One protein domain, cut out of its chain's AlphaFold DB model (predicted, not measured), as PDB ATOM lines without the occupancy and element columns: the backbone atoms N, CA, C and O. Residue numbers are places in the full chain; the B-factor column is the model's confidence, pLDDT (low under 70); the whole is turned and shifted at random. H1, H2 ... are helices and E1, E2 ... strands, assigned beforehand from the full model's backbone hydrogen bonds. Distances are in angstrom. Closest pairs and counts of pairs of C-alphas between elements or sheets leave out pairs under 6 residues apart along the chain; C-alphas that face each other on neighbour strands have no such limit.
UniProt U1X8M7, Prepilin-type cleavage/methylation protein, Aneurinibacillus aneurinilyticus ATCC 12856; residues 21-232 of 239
ATOM      1  N   VAL A  21      65.324  16.820 -21.742       87.50
ATOM      2  CA  VAL A  21      65.912  17.602 -20.646       87.50
ATOM      3  C   VAL A  21      65.522  19.079 -20.734       87.50
ATOM      4  O   VAL A  21      65.156  19.671 -19.725       87.50
ATOM      5  N   GLU A  22      65.553  19.677 -21.924       85.94
ATOM      6  CA  GLU A  22      65.177  21.080 -22.125       85.94
ATOM      7  C   GLU A  22      63.681  21.312 -21.870       85.94
ATOM      8  O   GLU A  22      63.316  22.294 -21.224       85.94
ATOM      9  N   LEU A  23      62.822  20.362 -22.260       89.00
ATOM     10  CA  LEU A  23      61.397  20.387 -21.912       89.00
ATOM     11  C   LEU A  23      61.186  20.299 -20.393       89.00
ATOM     12  O   LEU A  23      60.389  21.052 -19.836       89.00
ATOM     13  N   LEU A  24      61.911  19.404 -19.716       91.12
ATOM     14  CA  LEU A  24      61.810  19.231 -18.267       91.12
ATOM     15  C   LEU A  24      62.238  20.500 -17.518       91.12
ATOM     16  O   LEU A  24      61.550  20.925 -16.592       91.12
ATOM     17  N   VAL A  25      63.340  21.130 -17.938       93.69
ATOM     18  CA  VAL A  25      63.819  22.391 -17.353       93.69
ATOM     19  C   VAL A  25      62.825  23.524 -17.608       93.69
ATOM     20  O   VAL A  25      62.526  24.284 -16.687       93.69
ATOM     21  N   ALA A  26      62.256  23.618 -18.813       93.56
ATOM     22  CA  ALA A  26      61.238  24.616 -19.128       93.56
ATOM     23  C   ALA A  26      59.977  24.448 -18.263       93.56
ATOM     24  O   ALA A  26      59.485  25.431 -17.708       93.56
ATOM     25  N   ILE A  27      59.489  23.214 -18.080       94.06
ATOM     26  CA  ILE A  27      58.347  22.918 -17.201       94.06
ATOM     27  C   ILE A  27      58.687  23.239 -15.742       94.06
ATOM     28  O   ILE A  27      57.868  23.836 -15.047       94.06
ATOM     29  N   ALA A  28      59.888  22.896 -15.270       94.06
ATOM     30  CA  ALA A  28      60.311  23.185 -13.901       94.06
ATOM     31  C   ALA A  28      60.353  24.697 -13.620       94.06
ATOM     32  O   ALA A  28      59.811  25.151 -12.611       94.06
ATOM     33  N   LEU A  29      60.931  25.485 -14.532       94.50
ATOM     34  CA  LEU A  29      60.949  26.948 -14.433       94.50
ATOM     35  C   LEU A  29      59.540  27.543 -14.525       94.50
ATOM     36  O   LEU A  29      59.215  28.482 -13.802       94.50
ATOM     37  N   PHE A  30      58.684  26.980 -15.376       95.81
ATOM     38  CA  PHE A  30      57.297  27.408 -15.508       95.81
ATOM     39  C   PHE A  30      56.489  27.156 -14.228       95.81
ATOM     40  O   PHE A  30      55.804  28.058 -13.750       95.81
ATOM     41  N   LEU A  31      56.615  25.973 -13.620       94.75
ATOM     42  CA  LEU A  31      55.954  25.643 -12.354       94.75
ATOM     43  C   LEU A  31      56.462  26.507 -11.197       94.75
ATOM     44  O   LEU A  31      55.660  26.947 -10.375       94.75
ATOM     45  N   LEU A  32      57.763  26.811 -11.167       95.31
ATOM     46  CA  LEU A  32      58.363  27.707 -10.175       95.31
ATOM     47  C   LEU A  32      57.718  29.101 -10.191       95.31
ATOM     48  O   LEU A  32      57.577  29.722  -9.140       95.31
ATOM     49  N   ILE A  33      57.288  29.571 -11.364       95.06
ATOM     50  CA  ILE A  33      56.602  30.857 -11.525       95.06
ATOM     51  C   ILE A  33      55.091  30.725 -11.278       95.06
ATOM     52  O   ILE A  33      54.500  31.580 -10.622       95.06
ATOM     53  N   ILE A  34      54.443  29.667 -11.774       94.56
ATOM     54  CA  ILE A  34      52.982  29.522 -11.685       94.56
ATOM     55  C   ILE A  34      52.495  29.291 -10.260       94.56
ATOM     56  O   ILE A  34      51.514  29.911  -9.858       94.56
ATOM     57  N   ILE A  35      53.162  28.426  -9.494       92.56
ATOM     58  CA  ILE A  35      52.724  28.059  -8.141       92.56
ATOM     59  C   ILE A  35      52.493  29.298  -7.250       92.56
ATOM     60  O   ILE A  35      51.392  29.425  -6.700       92.56
ATOM     61  N   PRO A  36      53.445  30.246  -7.117       91.81
ATOM     62  CA  PRO A  36      53.215  31.433  -6.300       91.81
ATOM     63  C   PRO A  36      52.120  32.344  -6.877       91.81
ATOM     64  O   PRO A  36      51.295  32.842  -6.114       91.81
ATOM     65  N   ILE A  37      52.043  32.523  -8.203       92.62
ATOM     66  CA  ILE A  37      51.003  33.356  -8.841       92.62
ATOM     67  C   ILE A  37      49.606  32.806  -8.545       92.62
ATOM     68  O   ILE A  37      48.706  33.558  -8.166       92.62
ATOM     69  N   SER A  38      49.421  31.492  -8.682       87.75
ATOM     70  CA  SER A  38      48.150  30.837  -8.387       87.75
ATOM     71  C   SER A  38      47.752  31.011  -6.923       87.75
ATOM     72  O   SER A  38      46.581  31.268  -6.653       87.75
ATOM     73  N   SER A  39      48.704  30.943  -5.986       84.94
ATOM     74  CA  SER A  39      48.436  31.171  -4.562       84.94
ATOM     75  C   SER A  39      47.892  32.580  -4.298       84.94
ATOM     76  O   SER A  39      46.824  32.717  -3.697       84.94
ATOM     77  N   TYR A  40      48.541  33.620  -4.833       88.12
ATOM     78  CA  TYR A  40      48.058  35.000  -4.695       88.12
ATOM     79  C   TYR A  40      46.688  35.216  -5.339       88.12
ATOM     80  O   TYR A  40      45.821  35.859  -4.747       88.12
ATOM     81  N   TYR A  41      46.469  34.661  -6.534       88.75
ATOM     82  CA  TYR A  41      45.190  34.769  -7.235       88.75
ATOM     83  C   TYR A  41      44.044  34.147  -6.426       88.75
ATOM     84  O   TYR A  41      42.984  34.749  -6.251       88.75
ATOM     85  N   ILE A  42      44.286  32.957  -5.873       83.62
ATOM     86  CA  ILE A  42      43.349  32.243  -5.008       83.62
ATOM     87  C   ILE A  42      43.012  33.101  -3.782       83.62
ATOM     88  O   ILE A  42      41.826  33.326  -3.533       83.62
ATOM     89  N   SER A  43      44.007  33.622  -3.059       82.94
ATOM     90  CA  SER A  43      43.784  34.492  -1.894       82.94
ATOM     91  C   SER A  43      43.007  35.767  -2.240       82.94
ATOM     92  O   SER A  43      42.124  36.173  -1.483       82.94
ATOM     93  N   GLY A  44      43.284  36.363  -3.404       83.81
ATOM     94  CA  GLY A  44      42.574  37.543  -3.895       83.81
ATOM     95  C   GLY A  44      41.076  37.299  -4.092       83.81
ATOM     96  O   GLY A  44      40.264  38.115  -3.664       83.81
ATOM     97  N   ILE A  45      40.694  36.149  -4.660       84.81
ATOM     98  CA  ILE A  45      39.278  35.792  -4.853       84.81
ATOM     99  C   ILE A  45      38.538  35.666  -3.518       84.81
ATOM    100  O   ILE A  45      37.433  36.190  -3.390       84.81
ATOM    101  N   SER A  46      39.122  34.991  -2.521       82.12
ATOM    102  CA  SER A  46      38.467  34.832  -1.213       82.12
ATOM    103  C   SER A  46      38.291  36.166  -0.496       82.12
ATOM    104  O   SER A  46      37.231  36.423   0.071       82.12
ATOM    105  N   LEU A  47      39.298  37.043  -0.570       85.25
ATOM    106  CA  LEU A  47      39.201  38.382   0.002       85.25
ATOM    107  C   LEU A  47      38.099  39.193  -0.687       85.25
ATOM    108  O   LEU A  47      37.273  39.797  -0.010       85.25
ATOM    109  N   TYR A  48      38.041  39.148  -2.020       85.81
ATOM    110  CA  TYR A  48      37.000  39.820  -2.792       85.81
ATOM    111  C   TYR A  48      35.592  39.350  -2.405       85.81
ATOM    112  O   TYR A  48      34.721  40.174  -2.141       85.81
ATOM    113  N   GLN A  49      35.370  38.033  -2.329       84.88
ATOM    114  CA  GLN A  49      34.076  37.465  -1.934       84.88
ATOM    115  C   GLN A  49      33.664  37.922  -0.534       84.88
ATOM    116  O   GLN A  49      32.527  38.349  -0.337       84.88
ATOM    117  N   ARG A  50      34.597  37.895   0.419       85.75
ATOM    118  CA  ARG A  50      34.346  38.350   1.782       85.75
ATOM    119  C   ARG A  50      33.999  39.839   1.838       85.75
ATOM    120  O   ARG A  50      32.967  40.197   2.395       85.75
ATOM    121  N   THR A  51      34.802  40.699   1.212       87.12
ATOM    122  CA  THR A  51      34.534  42.145   1.157       87.12
ATOM    123  C   THR A  51      33.197  42.451   0.480       87.12
ATOM    124  O   THR A  51      32.469  43.344   0.921       87.12
ATOM    125  N   GLN A  52      32.836  41.699  -0.562       87.31
ATOM    126  CA  GLN A  52      31.540  41.838  -1.218       87.31
ATOM    127  C   GLN A  52      30.389  41.505  -0.261       87.31
ATOM    128  O   GLN A  52      29.430  42.273  -0.181       87.31
ATOM    129  N   THR A  53      30.476  40.401   0.484       86.50
ATOM    130  CA  THR A  53      29.430  40.021   1.443       86.50
ATOM    131  C   THR A  53      29.327  41.012   2.598       86.50
ATOM    132  O   THR A  53      28.221  41.440   2.917       86.50
ATOM    133  N   GLU A  54      30.451  41.455   3.166       86.94
ATOM    134  CA  GLU A  54      30.481  42.493   4.209       86.94
ATOM    135  C   GLU A  54      29.825  43.802   3.725       86.94
ATOM    136  O   GLU A  54      29.052  44.437   4.452       86.94
ATOM    137  N   THR A  55      30.083  44.187   2.471       86.38
ATOM    138  CA  THR A  55      29.467  45.362   1.836       86.38
ATOM    139  C   THR A  55      27.965  45.172   1.652       86.38
ATOM    140  O   THR A  55      27.187  46.067   1.973       86.38
ATOM    141  N   ASN A  56      27.531  44.004   1.184       84.94
ATOM    142  CA  ASN A  56      26.109  43.732   1.008       84.94
ATOM    143  C   ASN A  56      25.368  43.701   2.356       84.94
ATOM    144  O   ASN A  56      24.297  44.288   2.463       84.94
ATOM    145  N   LEU A  57      25.963  43.108   3.398       86.88
ATOM    146  CA  LEU A  57      25.412  43.117   4.758       86.88
ATOM    147  C   LEU A  57      25.270  44.531   5.313       86.88
ATOM    148  O   LEU A  57      24.290  44.841   5.986       86.88
ATOM    149  N   ARG A  58      26.239  45.408   5.021       87.75
ATOM    150  CA  ARG A  58      26.133  46.832   5.345       87.75
ATOM    151  C   ARG A  58      24.938  47.478   4.661       87.75
ATOM    152  O   ARG A  58      24.158  48.148   5.323       87.75
ATOM    153  N   ASN A  59      24.821  47.281   3.353       84.12
ATOM    154  CA  ASN A  59      23.775  47.910   2.559       84.12
ATOM    155  C   ASN A  59      22.387  47.430   2.993       84.12
ATOM    156  O   ASN A  59      21.475  48.245   3.103       84.12
ATOM    157  N   GLU A  60      22.238  46.135   3.290       82.56
ATOM    158  CA  GLU A  60      20.981  45.569   3.789       82.56
ATOM    159  C   GLU A  60      20.613  46.160   5.153       82.56
ATOM    160  O   GLU A  60      19.486  46.602   5.368       82.56
ATOM    161  N   ALA A  61      21.581  46.246   6.064       84.81
ATOM    162  CA  ALA A  61      21.376  46.896   7.347       84.81
ATOM    163  C   ALA A  61      20.962  48.369   7.212       84.81
ATOM    164  O   ALA A  61      19.999  48.793   7.848       84.81
ATOM    165  N   ASP A  62      21.669  49.143   6.387       85.94
ATOM    166  CA  ASP A  62      21.374  50.559   6.161       85.94
ATOM    167  C   ASP A  62      19.976  50.737   5.537       85.94
ATOM    168  O   ASP A  62      19.239  51.655   5.907       85.94
ATOM    169  N   PHE A  63      19.566  49.821   4.652       84.06
ATOM    170  CA  PHE A  63      18.224  49.790   4.074       84.06
ATOM    171  C   PHE A  63      17.139  49.545   5.135       84.06
ATOM    172  O   PHE A  63      16.204  50.343   5.246       84.06
ATOM    173  N   VAL A  64      17.285  48.502   5.962       82.75
ATOM    174  CA  VAL A  64      16.352  48.196   7.065       82.75
ATOM    175  C   VAL A  64      16.267  49.366   8.048       82.75
ATOM    176  O   VAL A  64      15.178  49.778   8.443       82.75
ATOM    177  N   LEU A  65      17.407  49.952   8.418       84.12
ATOM    178  CA  LEU A  65      17.468  51.104   9.318       84.12
ATOM    179  C   LEU A  65      16.762  52.335   8.750       84.12
ATOM    180  O   LEU A  65      16.020  53.000   9.476       84.12
ATOM    181  N   SER A  66      16.979  52.640   7.467       82.94
ATOM    182  CA  SER A  66      16.314  53.761   6.801       82.94
ATOM    183  C   SER A  66      14.802  53.578   6.790       82.94
ATOM    184  O   SER A  66      14.063  54.553   6.930       82.94
ATOM    185  N   ASP A  67      14.331  52.351   6.612       78.81
ATOM    186  CA  ASP A  67      12.907  52.071   6.597       78.81
ATOM    187  C   ASP A  67      12.269  52.179   7.996       78.81
ATOM    188  O   ASP A  67      11.225  52.826   8.150       78.81
ATOM    189  N   ILE A  68      12.941  51.658   9.031       79.50
ATOM    190  CA  ILE A  68      12.552  51.866  10.435       79.50
ATOM    191  C   ILE A  68      12.454  53.357  10.727       79.50
ATOM    192  O   ILE A  68      11.443  53.823  11.252       79.50
ATOM    193  N   PHE A  69      13.482  54.115  10.352       82.19
ATOM    194  CA  PHE A  69      13.539  55.552  10.564       82.19
ATOM    195  C   PHE A  69      12.379  56.281   9.886       82.19
ATOM    196  O   PHE A  69      11.657  57.030  10.543       82.19
ATOM    197  N   ASN A  70      12.144  56.008   8.602       77.31
ATOM    198  CA  ASN A  70      11.028  56.589   7.863       77.31
ATOM    199  C   ASN A  70       9.683  56.218   8.494       77.31
ATOM    200  O   ASN A  70       8.782  57.053   8.576       77.31
ATOM    201  N   THR A  71       9.521  54.978   8.955       74.62
ATOM    202  CA  THR A  71       8.279  54.541   9.598       74.62
ATOM    203  C   THR A  71       8.063  55.235  10.942       74.62
ATOM    204  O   THR A  71       6.950  55.673  11.222       74.62
ATOM    205  N   VAL A  72       9.117  55.396  11.744       76.19
ATOM    206  CA  VAL A  72       9.058  56.107  13.026       76.19
ATOM    207  C   VAL A  72       8.760  57.591  12.814       76.19
ATOM    208  O   VAL A  72       7.891  58.123  13.493       76.19
ATOM    209  N   GLN A  73       9.398  58.249  11.841       76.06
ATOM    210  CA  GLN A  73       9.140  59.664  11.545       76.06
ATOM    211  C   GLN A  73       7.722  59.939  11.039       76.06
ATOM    212  O   GLN A  73       7.149  60.977  11.347       76.06
ATOM    213  N   ASN A  74       7.156  59.025  10.248       71.12
ATOM    214  CA  ASN A  74       5.823  59.196   9.668       71.12
ATOM    215  C   ASN A  74       4.682  58.758  10.597       71.12
ATOM    216  O   ASN A  74       3.510  58.897  10.234       71.12
ATOM    217  N   ALA A  75       4.988  58.164  11.751       69.81
ATOM    218  CA  ALA A  75       3.958  57.774  12.700       69.81
ATOM    219  C   ALA A  75       3.350  59.017  13.377       69.81
ATOM    220  O   ALA A  75       3.937  60.090  13.391       69.81
ATOM    221  N   THR A  76       2.145  58.893  13.928       66.50
ATOM    222  CA  THR A  76       1.579  59.899  14.854       66.50
ATOM    223  C   THR A  76       1.614  59.379  16.288       66.50
ATOM    224  O   THR A  76       1.670  60.140  17.244       66.50
ATOM    225  N   TYR A  77       1.588  58.058  16.436       69.62
ATOM    226  CA  TYR A  77       1.664  57.357  17.702       69.62
ATOM    227  C   TYR A  77       2.277  55.973  17.473       69.62
ATOM    228  O   TYR A  77       2.033  55.340  16.435       69.62
ATOM    229  N   PHE A  78       3.051  55.509  18.452       67.75
ATOM    230  CA  PHE A  78       3.658  54.184  18.469       67.75
ATOM    231  C   PHE A  78       3.213  53.410  19.707       67.75
ATOM    232  O   PHE A  78       3.066  53.963  20.792       67.75
ATOM    233  N   GLU A  79       3.061  52.106  19.537       66.94
ATOM    234  CA  GLU A  79       2.892  51.166  20.635       66.94
ATOM    235  C   GLU A  79       3.900  50.040  20.432       66.94
ATOM    236  O   GLU A  79       4.024  49.481  19.336       66.94
ATOM    237  N   LEU A  80       4.669  49.733  21.470       71.50
ATOM    238  CA  LEU A  80       5.608  48.622  21.419       71.50
ATOM    239  C   LEU A  80       4.840  47.343  21.737       71.50
ATOM    240  O   LEU A  80       4.107  47.297  22.725       71.50
ATOM    241  N   GLN A  81       4.974  46.311  20.897       65.50
ATOM    242  CA  GLN A  81       4.311  45.052  21.210       65.50
ATOM    243  C   GLN A  81       5.002  44.374  22.395       65.50
ATOM    244  O   GLN A  81       6.232  44.268  22.399       65.50
ATOM    245  N   PRO A  82       4.229  43.867  23.371       61.34
ATOM    246  CA  PRO A  82       4.781  42.985  24.378       61.34
ATOM    247  C   PRO A  82       5.344  41.736  23.696       61.34
ATOM    248  O   PRO A  82       4.859  41.287  22.653       61.34
ATOM    249  N   VAL A  83       6.398  41.204  24.300       64.00
ATOM    250  CA  VAL A  83       7.123  40.022  23.840       64.00
ATOM    251  C   VAL A  83       6.141  38.873  23.630       64.00
ATOM    252  O   VAL A  83       5.451  38.471  24.560       64.00
ATOM    253  N   LYS A  84       6.061  38.358  22.401       59.25
ATOM    254  CA  LYS A  84       5.188  37.221  22.067       59.25
ATOM    255  C   LYS A  84       5.873  35.864  22.188       59.25
ATOM    256  O   LYS A  84       5.183  34.860  22.300       59.25
ATOM    257  N   ASN A  85       7.201  35.833  22.132       68.94
ATOM    258  CA  ASN A  85       7.991  34.612  22.186       68.94
ATOM    259  C   ASN A  85       9.202  34.854  23.094       68.94
ATOM    260  O   ASN A  85      10.154  35.520  22.688       68.94
ATOM    261  N   GLU A  86       9.115  34.383  24.341       66.81
ATOM    262  CA  GLU A  86      10.169  34.568  25.344       66.81
ATOM    263  C   GLU A  86      11.466  33.880  24.922       66.81
ATOM    264  O   GLU A  86      12.512  34.514  24.972       66.81
ATOM    265  N   ASN A  87      11.395  32.653  24.393       77.00
ATOM    266  CA  ASN A  87      12.579  31.901  23.966       77.00
ATOM    267  C   ASN A  87      13.388  32.679  22.925       77.00
ATOM    268  O   ASN A  87      14.566  32.948  23.125       77.00
ATOM    269  N   HIS A  88      12.716  33.156  21.874       75.50
ATOM    270  CA  HIS A  88      13.369  33.898  20.795       75.50
ATOM    271  C   HIS A  88      13.979  35.229  21.257       75.50
ATOM    272  O   HIS A  88      15.020  35.672  20.773       75.50
ATOM    273  N   LYS A  89      13.333  35.887  22.228       79.62
ATOM    274  CA  LYS A  89      13.879  37.088  22.861       79.62
ATOM    275  C   LYS A  89      15.132  36.764  23.671       79.62
ATOM    276  O   LYS A  89      16.107  37.499  23.551       79.62
ATOM    277  N   GLU A  90      15.102  35.717  24.492       82.81
ATOM    278  CA  GLU A  90      16.262  35.297  25.282       82.81
ATOM    279  C   GLU A  90      17.434  34.886  24.378       82.81
ATOM    280  O   GLU A  90      18.580  35.248  24.655       82.81
ATOM    281  N   ASP A  91      17.150  34.248  23.240       82.56
ATOM    282  CA  ASP A  91      18.157  33.913  22.230       82.56
ATOM    283  C   ASP A  91      18.858  35.173  21.708       82.56
ATOM    284  O   ASP A  91      20.086  35.280  21.778       82.56
ATOM    285  N   LEU A  92      18.093  36.178  21.274       80.56
ATOM    286  CA  LEU A  92      18.649  37.450  20.809       80.56
ATOM    287  C   LEU A  92      19.384  38.214  21.916       80.56
ATOM    288  O   LEU A  92      20.451  38.775  21.665       80.56
ATOM    289  N   LEU A  93      18.850  38.232  23.141       85.75
ATOM    290  CA  LEU A  93      19.511  38.857  24.290       85.75
ATOM    291  C   LEU A  93      20.896  38.254  24.522       85.75
ATOM    292  O   LEU A  93      21.858  39.008  24.664       85.75
ATOM    293  N   SER A  94      21.002  36.923  24.488       85.06
ATOM    294  CA  SER A  94      22.270  36.218  24.678       85.06
ATOM    295  C   SER A  94      23.294  36.550  23.586       85.06
ATOM    296  O   SER A  94      24.475  36.748  23.879       85.06
ATOM    297  N   ILE A  95      22.845  36.684  22.333       84.69
ATOM    298  CA  ILE A  95      23.696  37.075  21.204       84.69
ATOM    299  C   ILE A  95      24.216  38.504  21.394       84.69
ATOM    300  O   ILE A  95      25.419  38.765  21.284       84.69
ATOM    301  N   PHE A  96      23.321  39.447  21.697       85.94
ATOM    302  CA  PHE A  96      23.696  40.849  21.839       85.94
ATOM    303  C   PHE A  96      24.561  41.112  23.079       85.94
ATOM    304  O   PHE A  96      25.448  41.962  23.007       85.94
ATOM    305  N   GLU A  97      24.355  40.375  24.170       85.62
ATOM    306  CA  GLU A  97      25.216  40.395  25.359       85.62
ATOM    307  C   GLU A  97      26.634  39.926  25.018       85.62
ATOM    308  O   GLU A  97      27.590  40.680  25.184       85.62
ATOM    309  N   LYS A  98      26.778  38.734  24.422       82.56
ATOM    310  CA  LYS A  98      28.095  38.175  24.061       82.56
ATOM    311  C   LYS A  98      28.876  39.037  23.079       82.56
ATOM    312  O   LYS A  98      30.099  39.095  23.138       82.56
ATOM    313  N   SER A  99      28.175  39.705  22.169       81.31
ATOM    314  CA  SER A  99      28.810  40.611  21.210       81.31
ATOM    315  C   SER A  99      29.315  41.926  21.814       81.31
ATOM    316  O   SER A  99      29.958  42.702  21.111       81.31
ATOM    317  N   GLY A 100      28.973  42.226  23.073       80.50
ATOM    318  CA  GLY A 100      29.222  43.529  23.695       80.50
ATOM    319  C   GLY A 100      28.299  44.646  23.192       80.50
ATOM    320  O   GLY A 100      28.472  45.807  23.559       80.50
ATOM    321  N   THR A 101      27.300  44.327  22.360       82.06
ATOM    322  CA  THR A 101      26.301  45.303  21.891       82.06
ATOM    323  C   THR A 101      25.364  45.728  23.030       82.06
ATOM    324  O   THR A 101      24.912  46.879  23.089       82.06
ATOM    325  N   LEU A 102      25.069  44.801  23.945       83.19
ATOM    326  CA  LEU A 102      24.414  45.066  25.221       83.19
ATOM    327  C   LEU A 102      25.446  44.949  26.341       83.19
ATOM    328  O   LEU A 102      25.965  43.871  26.597       83.19
ATOM    329  N   ASP A 103      25.711  46.061  27.023       77.81
ATOM    330  CA  ASP A 103      26.531  46.056  28.232       77.81
ATOM    331  C   ASP A 103      25.660  45.701  29.445       77.81
ATOM    332  O   ASP A 103      24.916  46.543  29.974       77.81
ATOM    333  N   PHE A 104      25.707  44.425  29.824       77.69
ATOM    334  CA  PHE A 104      25.099  43.904  31.045       77.69
ATOM    335  C   PHE A 104      26.123  43.663  32.158       77.69
ATOM    336  O   PHE A 104      25.747  43.752  33.324       77.69
ATOM    337  N   ASP A 105      27.396  43.420  31.837       73.06
ATOM    338  CA  ASP A 105      28.437  43.087  32.821       73.06
ATOM    339  C   ASP A 105      28.666  44.199  33.854       73.06
ATOM    340  O   ASP A 105      28.993  43.919  35.007       73.06
ATOM    341  N   SER A 106      28.442  45.460  33.475       75.00
ATOM    342  CA  SER A 106      28.574  46.614  34.370       75.00
ATOM    343  C   SER A 106      27.354  46.878  35.269       75.00
ATOM    344  O   SER A 106      27.380  47.822  36.062       75.00
ATOM    345  N   LYS A 107      26.282  46.079  35.159       80.31
ATOM    346  CA  LYS A 107      24.960  46.380  35.739       80.31
ATOM    347  C   LYS A 107      24.538  45.396  36.818       80.31
ATOM    348  O   LYS A 107      24.875  44.213  36.770       80.31
ATOM    349  N   SER A 108      23.754  45.877  37.782       85.69
ATOM    350  CA  SER A 108      23.179  45.009  38.815       85.69
ATOM    351  C   SER A 108      22.161  44.028  38.215       85.69
ATOM    352  O   SER A 108      21.577  44.289  37.164       85.69
ATOM    353  N   GLU A 109      21.894  42.901  38.883       84.50
ATOM    354  CA  GLU A 109      20.875  41.939  38.422       84.50
ATOM    355  C   GLU A 109      19.475  42.567  38.308       84.50
ATOM    356  O   GLU A 109      18.708  42.247  37.399       84.50
ATOM    357  N   GLU A 110      19.147  43.527  39.173       85.19
ATOM    358  CA  GLU A 110      17.897  44.288  39.086       85.19
ATOM    359  C   GLU A 110      17.853  45.162  37.824       85.19
ATOM    360  O   GLU A 110      16.848  45.180  37.110       85.19
ATOM    361  N   GLU A 111      18.955  45.839  37.493       82.00
ATOM    362  CA  GLU A 111      19.072  46.660  36.285       82.00
ATOM    363  C   GLU A 111      19.061  45.814  35.011       82.00
ATOM    364  O   GLU A 111      18.413  46.190  34.029       82.00
ATOM    365  N   LYS A 112      19.731  44.656  35.023       83.38
ATOM    366  CA  LYS A 112      19.685  43.681  33.927       83.38
ATOM    367  C   LYS A 112      18.249  43.249  33.670       83.38
ATOM    368  O   LYS A 112      17.774  43.377  32.543       83.38
ATOM    369  N   ASN A 113      17.529  42.825  34.707       84.25
ATOM    370  CA  ASN A 113      16.129  42.415  34.593       84.25
ATOM    371  C   ASN A 113      15.229  43.566  34.124       84.25
ATOM    372  O   ASN A 113      14.371  43.368  33.263       84.25
ATOM    373  N   ALA A 114      15.460  44.790  34.603       83.12
ATOM    374  CA  ALA A 114      14.732  45.966  34.137       83.12
ATOM    375  C   ALA A 114      14.963  46.241  32.641       83.12
ATOM    376  O   ALA A 114      14.012  46.548  31.919       83.12
ATOM    377  N   ILE A 115      16.199  46.113  32.146       82.00
ATOM    378  CA  ILE A 115      16.511  46.304  30.722       82.00
ATOM    379  C   ILE A 115      15.930  45.170  29.883       82.00
ATOM    380  O   ILE A 115      15.298  45.450  28.863       82.00
ATOM    381  N   LYS A 116      16.087  43.913  30.319       84.62
ATOM    382  CA  LYS A 116      15.489  42.746  29.662       84.62
ATOM    383  C   LYS A 116      13.983  42.933  29.525       84.62
ATOM    384  O   LYS A 116      13.463  42.816  28.422       84.62
ATOM    385  N   ASN A 117      13.284  43.341  30.581       82.19
ATOM    386  CA  ASN A 117      11.832  43.557  30.553       82.19
ATOM    387  C   ASN A 117      11.393  44.714  29.643       82.19
ATOM    388  O   ASN A 117      10.295  44.671  29.091       82.19
ATOM    389  N   LYS A 118      12.256  45.716  29.436       82.00
ATOM    390  CA  LYS A 118      12.020  46.845  28.521       82.00
ATOM    391  C   LYS A 118      12.349  46.544  27.054       82.00
ATOM    392  O   LYS A 118      12.139  47.419  26.220       82.00
ATOM    393  N   LEU A 119      12.918  45.383  26.727       84.75
ATOM    394  CA  LEU A 119      13.229  45.002  25.345       84.75
ATOM    395  C   LEU A 119      12.051  44.259  24.704       84.75
ATOM    396  O   LEU A 119      11.485  43.328  25.289       84.75
ATOM    397  N   TYR A 120      11.717  44.675  23.483       81.69
ATOM    398  CA  TYR A 120      10.528  44.269  22.732       81.69
ATOM    399  C   TYR A 120      10.874  43.842  21.293       81.69
ATOM    400  O   TYR A 120      11.964  44.139  20.803       81.69
ATOM    401  N   TYR A 121       9.917  43.192  20.612       72.00
ATOM    402  CA  TYR A 121      10.039  42.644  19.252       72.00
ATOM    403  C   TYR A 121       8.877  43.119  18.343       72.00
ATOM    404  O   TYR A 121       7.709  42.855  18.624       72.00
ATOM    405  N   GLY A 122       9.178  43.824  17.249       67.62
ATOM    406  CA  GLY A 122       8.249  44.598  16.408       67.62
ATOM    407  C   GLY A 122       7.768  45.981  16.916       67.62
ATOM    408  O   GLY A 122       7.275  46.138  18.031       67.62
ATOM    409  N   ILE A 123       7.787  46.985  16.035       64.00
ATOM    410  CA  ILE A 123       7.275  48.344  16.283       64.00
ATOM    411  C   ILE A 123       5.897  48.502  15.625       64.00
ATOM    412  O   ILE A 123       5.749  48.282  14.424       64.00
ATOM    413  N   PHE A 124       4.872  48.936  16.363       65.94
ATOM    414  CA  PHE A 124       3.560  49.233  15.776       65.94
ATOM    415  C   PHE A 124       3.311  50.721  15.683       65.94
ATOM    416  O   PHE A 124       3.496  51.453  16.651       65.94
ATOM    417  N   THR A 125       2.836  51.149  14.516       61.88
ATOM    418  CA  THR A 125       2.453  52.537  14.271       61.88
ATOM    419  C   THR A 125       0.982  52.614  13.899       61.88
ATOM    420  O   THR A 125       0.444  51.767  13.171       61.88
ATOM    421  N   TYR A 126       0.319  53.644  14.410       53.88
ATOM    422  CA  TYR A 126      -1.064  53.942  14.078       53.88
ATOM    423  C   TYR A 126      -1.107  55.248  13.295       53.88
ATOM    424  O   TYR A 126      -0.551  56.261  13.720       53.88
ATOM    425  N   LYS A 127      -1.779  55.216  12.142       56.53
ATOM    426  CA  LYS A 127      -2.089  56.413  11.365       56.53
ATOM    427  C   LYS A 127      -3.567  56.734  11.525       56.53
ATOM    428  O   LYS A 127      -4.429  55.960  11.093       56.53
ATOM    429  N   LEU A 128      -3.852  57.890  12.114       54.41
ATOM    430  CA  LEU A 128      -5.189  58.463  12.116       54.41
ATOM    431  C   LEU A 128      -5.450  59.061  10.730       54.41
ATOM    432  O   LEU A 128      -4.742  59.967  10.298       54.41
ATOM    433  N   THR A 129      -6.431  58.527  10.004       56.06
ATOM    434  CA  THR A 129      -6.939  59.174   8.788       56.06
ATOM    435  C   THR A 129      -8.320  59.719   9.121       56.06
ATOM    436  O   THR A 129      -9.229  58.939   9.409       56.06
ATOM    437  N   LEU A 130      -8.458  61.044   9.139       52.72
ATOM    438  CA  LEU A 130      -9.753  61.706   9.255       52.72
ATOM    439  C   LEU A 130     -10.392  61.695   7.862       52.72
ATOM    440  O   LEU A 130      -9.934  62.403   6.967       52.72
ATOM    441  N   ASP A 131     -11.391  60.837   7.659       54.66
ATOM    442  CA  ASP A 131     -12.241  60.913   6.469       54.66
ATOM    443  C   ASP A 131     -13.218  62.089   6.617       54.66
ATOM    444  O   ASP A 131     -13.604  62.439   7.735       54.66
ATOM    445  N   LYS A 132     -13.642  62.685   5.492       60.41
ATOM    446  CA  LYS A 132     -14.585  63.827   5.457       60.41
ATOM    447  C   LYS A 132     -15.923  63.554   6.164       60.41
ATOM    448  O   LYS A 132     -16.612  64.501   6.523       60.41
ATOM    449  N   ASP A 133     -16.232  62.288   6.430       56.28
ATOM    450  CA  ASP A 133     -17.418  61.841   7.154       56.28
ATOM    451  C   ASP A 133     -17.086  61.399   8.590       56.28
ATOM    452  O   ASP A 133     -17.405  60.274   8.940       56.28
ATOM    453  N   ASN A 134     -16.411  62.224   9.408       51.53
ATOM    454  CA  ASN A 134     -16.279  62.156  10.889       51.53
ATOM    455  C   ASN A 134     -16.064  60.789  11.598       51.53
ATOM    456  O   ASN A 134     -16.099  60.717  12.827       51.53
ATOM    457  N   VAL A 135     -15.789  59.700  10.885       45.78
ATOM    458  CA  VAL A 135     -15.546  58.371  11.441       45.78
ATOM    459  C   VAL A 135     -14.055  58.112  11.333       45.78
ATOM    460  O   VAL A 135     -13.525  57.773  10.274       45.78
ATOM    461  N   SER A 136     -13.372  58.287  12.459       45.03
ATOM    462  CA  SER A 136     -11.972  57.914  12.631       45.03
ATOM    463  C   SER A 136     -11.770  56.436  12.274       45.03
ATOM    464  O   SER A 136     -12.250  55.543  12.971       45.03
ATOM    465  N   LYS A 137     -11.048  56.162  11.180       54.00
ATOM    466  CA  LYS A 137     -10.560  54.818  10.844       54.00
ATOM    467  C   LYS A 137      -9.056  54.787  11.080       54.00
ATOM    468  O   LYS A 137      -8.266  55.181  10.221       54.00
ATOM    469  N   LEU A 138      -8.655  54.324  12.261       50.41
ATOM    470  CA  LEU A 138      -7.252  54.045  12.571       50.41
ATOM    471  C   LEU A 138      -6.748  52.930  11.645       50.41
ATOM    472  O   LEU A 138      -7.232  51.799  11.703       50.41
ATOM    473  N   LYS A 139      -5.768  53.233  10.786       54.84
ATOM    474  CA  LYS A 139      -5.062  52.214   9.999       54.84
ATOM    475  C   LYS A 139      -3.784  51.830  10.740       54.84
ATOM    476  O   LYS A 139      -2.900  52.663  10.940       54.84
ATOM    477  N   ARG A 140      -3.700  50.566  11.155       48.31
ATOM    478  CA  ARG A 140      -2.522  49.980  11.805       48.31
ATOM    479  C   ARG A 140      -1.485  49.616  10.741       48.31
ATOM    480  O   ARG A 140      -1.787  48.815   9.859       48.31
ATOM    481  N   LYS A 141      -0.271  50.162  10.836       54.72
ATOM    482  CA  LYS A 141       0.897  49.699  10.071       54.72
ATOM    483  C   LYS A 141       1.879  49.088  11.070       54.72
ATOM    484  O   LYS A 141       2.508  49.796  11.856       54.72
ATOM    485  N   GLY A 142       1.922  47.758  11.106       47.78
ATOM    486  CA  GLY A 142       2.846  47.011  11.952       47.78
ATOM    487  C   GLY A 142       4.173  46.793  11.247       47.78
ATOM    488  O   GLY A 142       4.178  46.376  10.096       47.78
ATOM    489  N   LEU A 143       5.272  47.062  11.940       52.53
ATOM    490  CA  LEU A 143       6.573  46.484  11.640       52.53
ATOM    491  C   LEU A 143       6.762  45.327  12.603       52.53
ATOM    492  O   LEU A 143       6.928  45.534  13.802       52.53
ATOM    493  N   GLN A 144       6.720  44.106  12.101       45.03
ATOM    494  CA  GLN A 144       7.225  42.972  12.856       45.03
ATOM    495  C   GLN A 144       8.407  42.405  12.095       45.03
ATOM    496  O   GLN A 144       8.292  42.130  10.904       45.03
ATOM    497  N   PHE A 145       9.532  42.240  12.782       46.44
ATOM    498  CA  PHE A 145      10.730  41.638  12.210       46.44
ATOM    499  C   PHE A 145      10.644  40.120  12.283       46.44
ATOM    500  O   PHE A 145      11.567  39.496  12.759       46.44
ATOM    501  N   PHE A 146       9.536  39.506  11.867       39.91
ATOM    502  CA  PHE A 146       9.486  38.047  11.826       39.91
ATOM    503  C   PHE A 146      10.099  37.547  10.523       39.91
ATOM    504  O   PHE A 146       9.714  37.970   9.431       39.91
ATOM    505  N   ALA A 147      10.989  36.562  10.636       42.53
ATOM    506  CA  ALA A 147      11.273  35.628   9.561       42.53
ATOM    507  C   ALA A 147      10.037  34.741   9.332       42.53
ATOM    508  O   ALA A 147      10.046  33.578   9.713       42.53
ATOM    509  N   THR A 148       8.941  35.306   8.822       37.78
ATOM    510  CA  THR A 148       7.844  34.651   8.082       37.78
ATOM    511  C   THR A 148       6.676  35.619   7.885       37.78
ATOM    512  O   THR A 148       6.426  36.521   8.682       37.78
ATOM    513  N   ASP A 149       6.012  35.430   6.748       42.06
ATOM    514  CA  ASP A 149       5.096  36.340   6.071       42.06
ATOM    515  C   ASP A 149       3.966  36.937   6.926       42.06
ATOM    516  O   ASP A 149       3.174  36.217   7.528       42.06
ATOM    517  N   ALA A 150       3.828  38.268   6.855       35.25
ATOM    518  CA  ALA A 150       2.612  39.000   6.465       35.25
ATOM    519  C   ALA A 150       2.504  40.361   7.180       35.25
ATOM    520  O   ALA A 150       2.320  40.440   8.391       35.25
ATOM    521  N   GLY A 151       2.473  41.442   6.391       27.69
ATOM    522  CA  GLY A 151       1.909  42.726   6.824       27.69
ATOM    523  C   GLY A 151       2.781  43.941   6.531       27.69
ATOM    524  O   GLY A 151       3.504  44.414   7.394       27.69
ATOM    525  N   GLY A 152       2.625  44.498   5.326       32.03
ATOM    526  CA  GLY A 152       3.351  45.678   4.852       32.03
ATOM    527  C   GLY A 152       4.568  45.269   4.032       32.03
ATOM    528  O   GLY A 152       5.533  44.746   4.571       32.03
ATOM    529  N   LYS A 153       4.507  45.467   2.710       31.23
ATOM    530  CA  LYS A 153       5.628  45.173   1.809       31.23
ATOM    531  C   LYS A 153       6.792  46.119   2.109       31.23
ATOM    532  O   LYS A 153       6.888  47.190   1.519       31.23
ATOM    533  N   PHE A 154       7.676  45.688   2.994       39.75
ATOM    534  CA  PHE A 154       9.100  45.943   2.846       39.75
ATOM    535  C   PHE A 154       9.547  45.058   1.697       39.75
ATOM    536  O   PHE A 154       9.266  43.860   1.694       39.75
ATOM    537  N   SER A 155      10.189  45.633   0.684       36.12
ATOM    538  CA  SER A 155      10.949  44.821  -0.262       36.12
ATOM    539  C   SER A 155      12.235  44.408   0.442       36.12
ATOM    540  O   SER A 155      13.309  44.905   0.127       36.12
ATOM    541  N   TYR A 156      12.086  43.565   1.458       49.06
ATOM    542  CA  TYR A 156      13.184  42.843   2.057       49.06
ATOM    543  C   TYR A 156      13.743  41.903   1.002       49.06
ATOM    544  O   TYR A 156      12.974  41.216   0.320       49.06
ATOM    545  N   ASN A 157      15.060  41.882   0.838       51.25
ATOM    546  CA  ASN A 157      15.655  40.852   0.017       51.25
ATOM    547  C   ASN A 157      15.597  39.535   0.815       51.25
ATOM    548  O   ASN A 157      16.278  39.434   1.835       51.25
ATOM    549  N   PRO A 158      14.830  38.508   0.384       62.59
ATOM    550  CA  PRO A 158      14.733  37.234   1.107       62.59
ATOM    551  C   PRO A 158      16.082  36.510   1.233       62.59
ATOM    552  O   PRO A 158      16.160  35.493   1.912       62.59
ATOM    553  N   SER A 159      17.137  37.016   0.587       78.75
ATOM    554  CA  SER A 159      18.513  36.543   0.712       78.75
ATOM    555  C   SER A 159      19.185  36.839   2.056       78.75
ATOM    556  O   SER A 159      20.325  36.422   2.234       78.75
ATOM    557  N   TYR A 160      18.535  37.534   2.992       82.06
ATOM    558  CA  TYR A 160      19.073  37.776   4.332       82.06
ATOM    559  C   TYR A 160      18.146  37.213   5.423       82.06
ATOM    560  O   TYR A 160      16.985  36.878   5.175       82.06
ATOM    561  N   LEU A 161      18.694  37.060   6.626       82.56
ATOM    562  CA  LEU A 161      18.009  36.917   7.903       82.56
ATOM    563  C   LEU A 161      18.198  38.236   8.648       82.56
ATOM    564  O   LEU A 161      19.329  38.691   8.825       82.56
ATOM    565  N   VAL A 162      17.100  38.863   9.057       81.44
ATOM    566  CA  VAL A 162      17.111  40.099   9.833       81.44
ATOM    567  C   VAL A 162      16.228  39.898  11.036       81.44
ATOM    568  O   VAL A 162      15.063  39.529  10.898       81.44
ATOM    569  N   ASP A 163      16.790  40.182  12.201       80.50
ATOM    570  CA  ASP A 163      16.040  40.181  13.436       80.50
ATOM    571  C   ASP A 163      16.518  41.274  14.390       80.50
ATOM    572  O   ASP A 163      17.619  41.793  14.239       80.50
ATOM    573  N   GLY A 164      15.705  41.669  15.362       83.19
ATOM    574  CA  GLY A 164      16.083  42.717  16.279       83.19
ATOM    575  C   GLY A 164      15.177  42.940  17.475       83.19
ATOM    576  O   GLY A 164      13.993  42.610  17.500       83.19
ATOM    577  N   LEU A 165      15.769  43.594  18.468       84.38
ATOM    578  CA  LEU A 165      15.103  44.085  19.663       84.38
ATOM    579  C   LEU A 165      15.055  45.610  19.619       84.38
ATOM    580  O   LEU A 165      15.918  46.264  19.036       84.38
ATOM    581  N   PHE A 166      14.097  46.218  20.301       85.69
ATOM    582  CA  PHE A 166      14.126  47.660  20.550       85.69
ATOM    583  C   PHE A 166      13.585  47.978  21.929       85.69
ATOM    584  O   PHE A 166      12.902  47.180  22.573       85.69
ATOM    585  N   ARG A 167      13.909  49.185  22.375       83.56
ATOM    586  CA  ARG A 167      13.372  49.780  23.591       83.56
ATOM    587  C   ARG A 167      13.285  51.287  23.440       83.56
ATOM    588  O   ARG A 167      14.075  51.891  22.711       83.56
ATOM    589  N   LEU A 168      12.366  51.894  24.172       82.56
ATOM    590  CA  LEU A 168      12.374  53.337  24.377       82.56
ATOM    591  C   LEU A 168      13.354  53.702  25.493       82.56
ATOM    592  O   LEU A 168      13.598  52.916  26.415       82.56
ATOM    593  N   SER A 169      13.934  54.894  25.397       83.06
ATOM    594  CA  SER A 169      14.586  55.536  26.534       83.06
ATOM    595  C   SER A 169      13.565  55.859  27.621       83.06
ATOM    596  O   SER A 169      12.373  55.988  27.351       83.06
ATOM    597  N   ASP A 170      14.038  56.035  28.853       80.56
ATOM    598  CA  ASP A 170      13.166  56.284  30.007       80.56
ATOM    599  C   ASP A 170      12.347  57.582  29.881       80.56
ATOM    600  O   ASP A 170      11.276  57.704  30.463       80.56
ATOM    601  N   ASP A 171      12.822  58.537  29.079       80.81
ATOM    602  CA  ASP A 171      12.125  59.784  28.760       80.81
ATOM    603  C   ASP A 171      11.248  59.701  27.493       80.81
ATOM    604  O   ASP A 171      10.683  60.713  27.078       80.81
ATOM    605  N   ASN A 172      11.145  58.523  26.864       75.81
ATOM    606  CA  ASN A 172      10.460  58.263  25.591       75.81
ATOM    607  C   ASN A 172      10.918  59.145  24.414       75.81
ATOM    608  O   ASN A 172      10.230  59.226  23.396       75.81
ATOM    609  N   LYS A 173      12.079  59.803  24.516       82.06
ATOM    610  CA  LYS A 173      12.615  60.666  23.451       82.06
ATOM    611  C   LYS A 173      13.519  59.931  22.480       82.06
ATOM    612  O   LYS A 173      13.869  60.498  21.449       82.06
ATOM    613  N   LYS A 174      13.939  58.708  22.795       84.50
ATOM    614  CA  LYS A 174      14.818  57.912  21.942       84.50
ATOM    615  C   LYS A 174      14.274  56.505  21.768       84.50
ATOM    616  O   LYS A 174      13.890  55.858  22.737       84.50
ATOM    617  N   LEU A 175      14.307  56.021  20.535       84.44
ATOM    618  CA  LEU A 175      14.098  54.621  20.199       84.44
ATOM    619  C   LEU A 175      15.467  53.996  19.954       84.44
ATOM    620  O   LEU A 175      16.186  54.407  19.046       84.44
ATOM    621  N   ILE A 176      15.827  53.013  20.767       86.69
ATOM    622  CA  ILE A 176      17.078  52.269  20.637       86.69
ATOM    623  C   ILE A 176      16.745  50.953  19.947       86.69
ATOM    624  O   ILE A 176      15.921  50.200  20.464       86.69
ATOM    625  N   VAL A 177      17.374  50.685  18.804       86.62
ATOM    626  CA  VAL A 177      17.152  49.472  18.005       86.62
ATOM    627  C   VAL A 177      18.441  48.663  17.934       86.62
ATOM    628  O   VAL A 177      19.516  49.205  17.679       86.62
ATOM    629  N   TYR A 178      18.304  47.365  18.161       87.25
ATOM    630  CA  TYR A 178      19.337  46.346  18.086       87.25
ATOM    631  C   TYR A 178      18.975  45.419  16.932       87.25
ATOM    632  O   TYR A 178      17.897  44.839  16.965       87.25
ATOM    633  N   LEU A 179      19.828  45.298  15.919       86.44
ATOM    634  CA  LEU A 179      19.597  44.451  14.750       86.44
ATOM    635  C   LEU A 179      20.707  43.415  14.606       86.44
ATOM    636  O   LEU A 179      21.883  43.715  14.801       86.44
ATOM    637  N   LEU A 180      20.306  42.220  14.208       86.88
ATOM    638  CA  LEU A 180      21.120  41.122  13.731       86.88
ATOM    639  C   LEU A 180      20.803  40.937  12.251       86.88
ATOM    640  O   LEU A 180      19.641  40.809  11.877       86.88
ATOM    641  N   VAL A 181      21.837  40.938  11.415       87.88
ATOM    642  CA  VAL A 181      21.724  40.752   9.966       87.88
ATOM    643  C   VAL A 181      22.722  39.687   9.528       87.88
ATOM    644  O   VAL A 181      23.919  39.834   9.771       87.88
ATOM    645  N   ALA A 182      22.248  38.634   8.870       88.38
ATOM    646  CA  ALA A 182      23.085  37.551   8.351       88.38
ATOM    647  C   ALA A 182      22.579  37.086   6.972       88.38
ATOM    648  O   ALA A 182      21.393  37.239   6.693       88.38
ATOM    649  N   PRO A 183      23.413  36.549   6.065       87.75
ATOM    650  CA  PRO A 183      22.943  36.012   4.792       87.75
ATOM    651  C   PRO A 183      22.085  34.766   5.012       87.75
ATOM    652  O   PRO A 183      22.451  33.880   5.783       87.75
ATOM    653  N   LYS A 184      20.949  34.680   4.321       87.12
ATOM    654  CA  LYS A 184      20.049  33.533   4.396       87.12
ATOM    655  C   LYS A 184      20.414  32.503   3.344       87.12
ATOM    656  O   LYS A 184      20.373  32.789   2.145       87.12
ATOM    657  N   ASN A 185      20.641  31.276   3.789       85.56
ATOM    658  CA  ASN A 185      20.704  30.133   2.901       85.56
ATOM    659  C   ASN A 185      19.284  29.813   2.411       85.56
ATOM    660  O   ASN A 185      18.434  29.327   3.156       85.56
ATOM    661  N   SER A 186      19.010  30.142   1.150       73.56
ATOM    662  CA  SER A 186      17.719  29.846   0.509       73.56
ATOM    663  C   SER A 186      17.676  28.447  -0.114       73.56
ATOM    664  O   SER A 186      16.659  28.069  -0.692       73.56
ATOM    665  N   ARG A 187      18.780  27.694  -0.054       76.00
ATOM    666  CA  ARG A 187      18.894  26.335  -0.586       76.00
ATOM    667  C   ARG A 187      18.770  25.345   0.575       76.00
ATOM    668  O   ARG A 187      19.263  25.596   1.668       76.00
ATOM    669  N   GLU A 188      18.117  24.207   0.346       64.88
ATOM    670  CA  GLU A 188      17.977  23.158   1.375       64.88
ATOM    671  C   GLU A 188      19.305  22.434   1.691       64.88
ATOM    672  O   GLU A 188      19.391  21.704   2.679       64.88
ATOM    673  N   GLU A 189      20.350  22.678   0.895       72.62
ATOM    674  CA  GLU A 189      21.703  22.121   1.030       72.62
ATOM    675  C   GLU A 189      22.433  22.586   2.311       72.62
ATOM    676  O   GLU A 189      21.924  23.395   3.089       72.62
ATOM    677  N   GLU A 190      23.626  22.037   2.567       72.38
ATOM    678  CA  GLU A 190      24.499  22.460   3.673       72.38
ATOM    679  C   GLU A 190      24.845  23.958   3.599       72.38
ATOM    680  O   GLU A 190      24.797  24.582   2.534       72.38
ATOM    681  N   ASN A 191      25.181  24.547   4.751       73.75
ATOM    682  CA  ASN A 191      25.625  25.935   4.808       73.75
ATOM    683  C   ASN A 191      26.899  26.097   3.981       73.75
ATOM    684  O   ASN A 191      27.822  25.281   4.030       73.75
ATOM    685  N   ARG A 192      26.941  27.160   3.180       80.69
ATOM    686  CA  ARG A 192      28.138  27.469   2.406       80.69
ATOM    687  C   ARG A 192      29.198  27.959   3.370       80.69
ATOM    688  O   ARG A 192      28.993  28.979   4.014       80.69
ATOM    689  N   THR A 193      30.317  27.253   3.434       83.38
ATOM    690  CA  THR A 193      31.479  27.668   4.214       83.38
ATOM    691  C   THR A 193      32.502  28.365   3.332       83.38
ATOM    692  O   THR A 193      32.628  28.085   2.133       83.38
ATOM    693  N   ASP A 194      33.238  29.301   3.915       82.44
ATOM    694  CA  ASP A 194      34.409  29.867   3.271       82.44
ATOM    695  C   ASP A 194      35.620  28.923   3.388       82.44
ATOM    696  O   ASP A 194      35.552  27.809   3.909       82.44
ATOM    697  N   ARG A 195      36.776  29.354   2.876       78.19
ATOM    698  CA  ARG A 195      37.996  28.531   2.907       78.19
ATOM    699  C   ARG A 195      38.578  28.316   4.302       78.19
ATOM    700  O   ARG A 195      39.397  27.414   4.462       78.19
ATOM    701  N   SER A 196      38.194  29.138   5.268       78.38
ATOM    702  CA  SER A 196      38.538  28.970   6.679       78.38
ATOM    703  C   SER A 196      37.576  28.005   7.382       78.38
ATOM    704  O   SER A 196      37.808  27.660   8.539       78.38
ATOM    705  N   GLY A 197      36.528  27.546   6.686       81.44
ATOM    706  CA  GLY A 197      35.459  26.732   7.248       81.44
ATOM    707  C   GLY A 197      34.412  27.555   8.000       81.44
ATOM    708  O   GLY A 197      33.669  26.977   8.785       81.44
ATOM    709  N   GLU A 198      34.364  28.879   7.807       83.00
ATOM    710  CA  GLU A 198      33.358  29.736   8.443       83.00
ATOM    711  C   GLU A 198      32.059  29.735   7.636       83.00
ATOM    712  O   GLU A 198      32.084  29.920   6.417       83.00
ATOM    713  N   ASP A 199      30.923  29.564   8.311       86.94
ATOM    714  CA  ASP A 199      29.604  29.630   7.682       86.94
ATOM    715  C   ASP A 199      29.337  31.028   7.111       86.94
ATOM    716  O   ASP A 199      29.396  32.044   7.809       86.94
ATOM    717  N   MET A 200      29.023  31.072   5.819       86.06
ATOM    718  CA  MET A 200      28.725  32.290   5.068       86.06
ATOM    719  C   MET A 200      27.226  32.579   4.978       86.06
ATOM    720  O   MET A 200      26.837  33.715   4.716       86.06
ATOM    721  N   GLU A 201      26.389  31.553   5.115       88.81
ATOM    722  CA  GLU A 201      24.940  31.615   4.937       88.81
ATOM    723  C   GLU A 201      24.257  30.735   5.993       88.81
ATOM    724  O   GLU A 201      24.760  29.665   6.326       88.81
ATOM    725  N   PHE A 202      23.097  31.174   6.484       87.25
ATOM    726  CA  PHE A 202      22.404  30.577   7.629       87.25
ATOM    727  C   PHE A 202      20.948  30.273   7.278       87.25
ATOM    728  O   PHE A 202      20.298  31.062   6.586       87.25
ATOM    729  N   LYS A 203      20.401  29.147   7.741       85.25
ATOM    730  CA  LYS A 203      18.991  28.799   7.503       85.25
ATOM    731  C   LYS A 203      18.095  29.473   8.527       85.25
ATOM    732  O   LYS A 203      17.044  30.015   8.173       85.25
ATOM    733  N   THR A 204      18.519  29.438   9.787       83.44
ATOM    734  CA  THR A 204      17.756  29.957  10.924       83.44
ATOM    735  C   THR A 204      18.610  30.832  11.838       83.44
ATOM    736  O   THR A 204      19.832  30.883  11.725       83.44
ATOM    737  N   ILE A 205      17.952  31.537  12.760       79.50
ATOM    738  CA  ILE A 205      18.631  32.309  13.809       79.50
ATOM    739  C   ILE A 205      19.333  31.383  14.811       79.50
ATOM    740  O   ILE A 205      20.342  31.787  15.384       79.50
ATOM    741  N   GLU A 206      18.867  30.139  14.976       82.00
ATOM    742  CA  GLU A 206      19.553  29.164  15.830       82.00
ATOM    743  C   GLU A 206      20.928  28.810  15.250       82.00
ATOM    744  O   GLU A 206      21.906  28.800  15.984       82.00
ATOM    745  N   ASP A 207      21.047  28.675  13.925       84.50
ATOM    746  CA  ASP A 207      22.342  28.457  13.264       84.50
ATOM    747  C   ASP A 207      23.310  29.621  13.546       84.50
ATOM    748  O   ASP A 207      24.497  29.430  13.816       84.50
ATOM    749  N   VAL A 208      22.798  30.857  13.512       85.06
ATOM    750  CA  VAL A 208      23.585  32.060  13.822       85.06
ATOM    751  C   VAL A 208      24.043  32.038  15.281       85.06
ATOM    752  O   VAL A 208      25.194  32.361  15.585       85.06
ATOM    753  N   LYS A 209      23.154  31.640  16.190       83.44
ATOM    754  CA  LYS A 209      23.442  31.498  17.617       83.44
ATOM    755  C   LYS A 209      24.498  30.429  17.864       83.44
ATOM    756  O   LYS A 209      25.425  30.678  18.633       83.44
ATOM    757  N   ASP A 210      24.401  29.287  17.195       85.88
ATOM    758  CA  ASP A 210      25.389  28.219  17.273       85.88
ATOM    759  C   ASP A 210      26.766  28.724  16.854       85.88
ATOM    760  O   ASP A 210      27.718  28.544  17.605       85.88
ATOM    761  N   VAL A 211      26.881  29.460  15.745       85.44
ATOM    762  CA  VAL A 211      28.166  30.029  15.301       85.44
ATOM    763  C   VAL A 211      28.738  31.044  16.295       85.44
ATOM    764  O   VAL A 211      29.936  31.012  16.587       85.44
ATOM    765  N   ILE A 212      27.896  31.901  16.877       83.06
ATOM    766  CA  ILE A 212      28.310  32.861  17.916       83.06
ATOM    767  C   ILE A 212      28.736  32.138  19.205       83.06
ATOM    768  O   ILE A 212      29.652  32.577  19.901       83.06
ATOM    769  N   ASN A 213      28.099  31.011  19.523       78.69
ATOM    770  CA  ASN A 213      28.396  30.208  20.707       78.69
ATOM    771  C   ASN A 213      29.592  29.266  20.517       78.69
ATOM    772  O   ASN A 213      30.254  28.924  21.498       78.69
ATOM    773  N   ALA A 214      29.872  28.839  19.285       76.81
ATOM    774  CA  ALA A 214      30.715  27.683  19.001       76.81
ATOM    775  C   ALA A 214      32.219  27.904  19.184       76.81
ATOM    776  O   ALA A 214      32.935  26.905  19.204       76.81
ATOM    777  N   LYS A 215      32.737  29.131  19.358       53.53
ATOM    778  CA  LYS A 215      34.121  29.378  19.825       53.53
ATOM    779  C   LYS A 215      34.380  30.868  20.040       53.53
ATOM    780  O   LYS A 215      34.125  31.683  19.166       53.53
ATOM    781  N   GLY A 216      34.983  31.214  21.178       55.94
ATOM    782  CA  GLY A 216      35.273  32.589  21.615       55.94
ATOM    783  C   GLY A 216      36.307  33.376  20.795       55.94
ATOM    784  O   GLY A 216      36.962  34.247  21.355       55.94
ATOM    785  N   ASN A 217      36.500  33.062  19.510       54.72
ATOM    786  CA  ASN A 217      37.342  33.847  18.604       54.72
ATOM    787  C   ASN A 217      37.002  33.657  17.109       54.72
ATOM    788  O   ASN A 217      37.814  34.016  16.257       54.72
ATOM    789  N   THR A 218      35.862  33.041  16.766       58.44
ATOM    790  CA  THR A 218      35.442  32.922  15.362       58.44
ATOM    791  C   THR A 218      35.029  34.291  14.856       58.44
ATOM    792  O   THR A 218      34.293  35.024  15.524       58.44
ATOM    793  N   SER A 219      35.537  34.670  13.693       65.81
ATOM    794  CA  SER A 219      35.290  35.997  13.178       65.81
ATOM    795  C   SER A 219      33.893  36.091  12.570       65.81
ATOM    796  O   SER A 219      33.523  35.334  11.683       65.81
ATOM    797  N   LEU A 220      33.079  37.027  13.062       77.94
ATOM    798  CA  LEU A 220      31.683  37.203  12.646       77.94
ATOM    799  C   LEU A 220      31.580  37.981  11.322       77.94
ATOM    800  O   LEU A 220      30.847  38.958  11.215       77.94
ATOM    801  N   HIS A 221      32.342  37.594  10.298       84.12
ATOM    802  CA  HIS A 221      32.388  38.331   9.027       84.12
ATOM    803  C   HIS A 221      31.060  38.324   8.274       84.12
ATOM    804  O   HIS A 221      30.733  39.277   7.566       84.12
ATOM    805  N   TYR A 222      30.281  37.266   8.473       87.88
ATOM    806  CA  TYR A 222      28.994  37.067   7.824       87.88
ATOM    807  C   TYR A 222      27.812  37.360   8.754       87.88
ATOM    808  O   TYR A 222      26.670  37.164   8.363       87.88
ATOM    809  N   ILE A 223      28.053  37.852   9.972       89.12
ATOM    810  CA  ILE A 223      26.995  38.220  10.917       89.12
ATOM    811  C   ILE A 223      27.243  39.645  11.381       89.12
ATOM    812  O   ILE A 223      28.270  39.961  11.976       89.12
ATOM    813  N   ARG A 224      26.275  40.526  11.146       88.38
ATOM    814  CA  ARG A 224      26.371  41.925  11.543       88.38
ATOM    815  C   ARG A 224      25.405  42.229  12.672       88.38
ATOM    816  O   ARG A 224      24.197  42.084  12.520       88.38
ATOM    817  N   LEU A 225      25.954  42.711  13.781       88.06
ATOM    818  CA  LEU A 225      25.200  43.191  14.933       88.06
ATOM    819  C   LEU A 225      25.279  44.714  14.974       88.06
ATOM    820  O   LEU A 225      26.348  45.301  14.795       88.06
ATOM    821  N   ILE A 226      24.133  45.365  15.132       88.19
ATOM    822  CA  ILE A 226      24.005  46.811  14.978       88.19
ATOM    823  C   ILE A 226      23.175  47.356  16.118       88.19
ATOM    824  O   ILE A 226      22.085  46.869  16.393       88.19
ATOM    825  N   ARG A 227      23.668  48.425  16.732       89.94
ATOM    826  CA  ARG A 227      22.917  49.238  17.678       89.94
ATOM    827  C   ARG A 227      22.784  50.639  17.116       89.94
ATOM    828  O   ARG A 227      23.786  51.271  16.794       89.94
ATOM    829  N   THR A 228      21.559  51.134  17.044       89.50
ATOM    830  CA  THR A 228      21.269  52.502  16.615       89.50
ATOM    831  C   THR A 228      20.312  53.186  17.584       89.50
ATOM    832  O   THR A 228      19.556  52.531  18.305       89.50
ATOM    833  N   GLU A 229      20.337  54.515  17.594       88.69
ATOM    834  CA  GLU A 229      19.422  55.343  18.372       88.69
ATOM    835  C   GLU A 229      18.752  56.360  17.453       88.69
ATOM    836  O   GLU A 229      19.421  57.122  16.755       88.69
ATOM    837  N   PHE A 230      17.426  56.412  17.494       85.06
ATOM    838  CA  PHE A 230      16.632  57.397  16.778       85.06
ATOM    839  C   PHE A 230      16.026  58.384  17.767       85.06
ATOM    840  O   PHE A 230      15.425  57.976  18.761       85.06
ATOM    841  N   ALA A 231      16.146  59.682  17.492       83.44
ATOM    842  CA  ALA A 231      15.396  60.688  18.230       83.44
ATOM    843  C   ALA A 231      13.916  60.619  17.828       83.44
ATOM    844  O   ALA A 231      13.573  60.704  16.653       83.44
ATOM    845  N   VAL A 232      13.046  60.518  18.824       74.75
ATOM    846  CA  VAL A 232      11.583  60.461  18.710       74.75
ATOM    847  C   VAL A 232      10.992  61.874  18.849       74.75
ATOM    848  O   VAL A 232       9.858  62.063  19.277       74.75
TER     849      VAL A 232
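Overview. This is residues 21 to 232 of the 239 residues of the protein "Prepilin-type cleavage/methylation protein" of Aneurinibacillus aneurinilyticus ATCC 12856 (UniProt U1X8M7). One very long helix, H1, makes the long axis: its first residues, 21 to 42, stick out free as an arm, and its later part, residues 53 to 73, covers one face of a small twisted sheet, E4 E5 E6. H2 crosses the opposite face of that sheet, with H4 next to it and H3 farther out, while a second small sheet, E1 E2 E3, sits at the last residues of H1. The printed part has 212 residues, with four named helices and six named strands in the order H1 E1 H2 H3 E2 E3 E4 E5 H4 E6. The class is mixed, helices and strands, and both sheets are antiparallel, in the orders E1 E2 E3 and E4 E5 E6. The whole is loose, with a radius of gyration of the C-alphas of 23.4 A and spans of 98 by 49 by 32 A.

Along the chain. H1, residues 21 to 74, begins with C-alpha 21 at (65.912, 17.602, -20.646), ends with C-alpha 74 at (5.823, 59.196, 9.668), and is 79.1 A long. It has a kink of 28 degrees near residue 34. E1 is residues 77 to 80, H2 residues 86 to 98, 18.3 A, and H3 residues 109 to 117. E2, residues 123 to 129, 19.4 A, and E3, residues 137 to 143, 19.1 A, form a hairpin. E4, residues 160 to 168, 26.2 A, and E5, residues 174 to 183, 29.0 A, form another. H4 is residues 205 to 213, and E6, residues 224 to 231, 22.7 A, ends with C-alpha 231 at (15.396, 60.688, 18.230).

Arrangement. The sheet E4 E5 E6 is twisted, with N 163 and O 180 at 2.9 A and N 179 and O 226 at 2.8 A. H1 is on it, over E5; the closest C-alphas of the two, Ala 61 and Val 181, are 6.7 A apart. H2 is on the opposite face and runs across the strands, at 89 degrees to E5 on the local plane. H2 and H4 only just touch, with 3 pairs of C-alphas within 8 A, the closest Ile 95 and Lys 209 at 6.6 A. H4 only grazes the sheet with residues 205 to 208. H3 is close to H2 but not clearly touching, the closest C-alphas being Leu 93 and Lys 116 at 7.8 A. H1 is also on the sheet E1 E2 E3, with its residues 67 to 74; there N 79 and O 124 are 3.0 A apart, and N 125 and O 141 3.0 A. Every O i to N i+4 pair is within hydrogen-bond range in H2, H3 and H4, and 48 of 50 are in H1.

Size, cuts and confidence. The C-alphas of Val 21 and Asn 134, the two farthest apart, are 98.7 A apart. Without residues 21 to 42 the body spans 66 by 41 by 27 A. The printed part has no cut; the links E3 to E4 and E5 to H4 are long. The mean pLDDT of the printed part is 76.2, and 54 residues are under 70, among them residues 122 to 158.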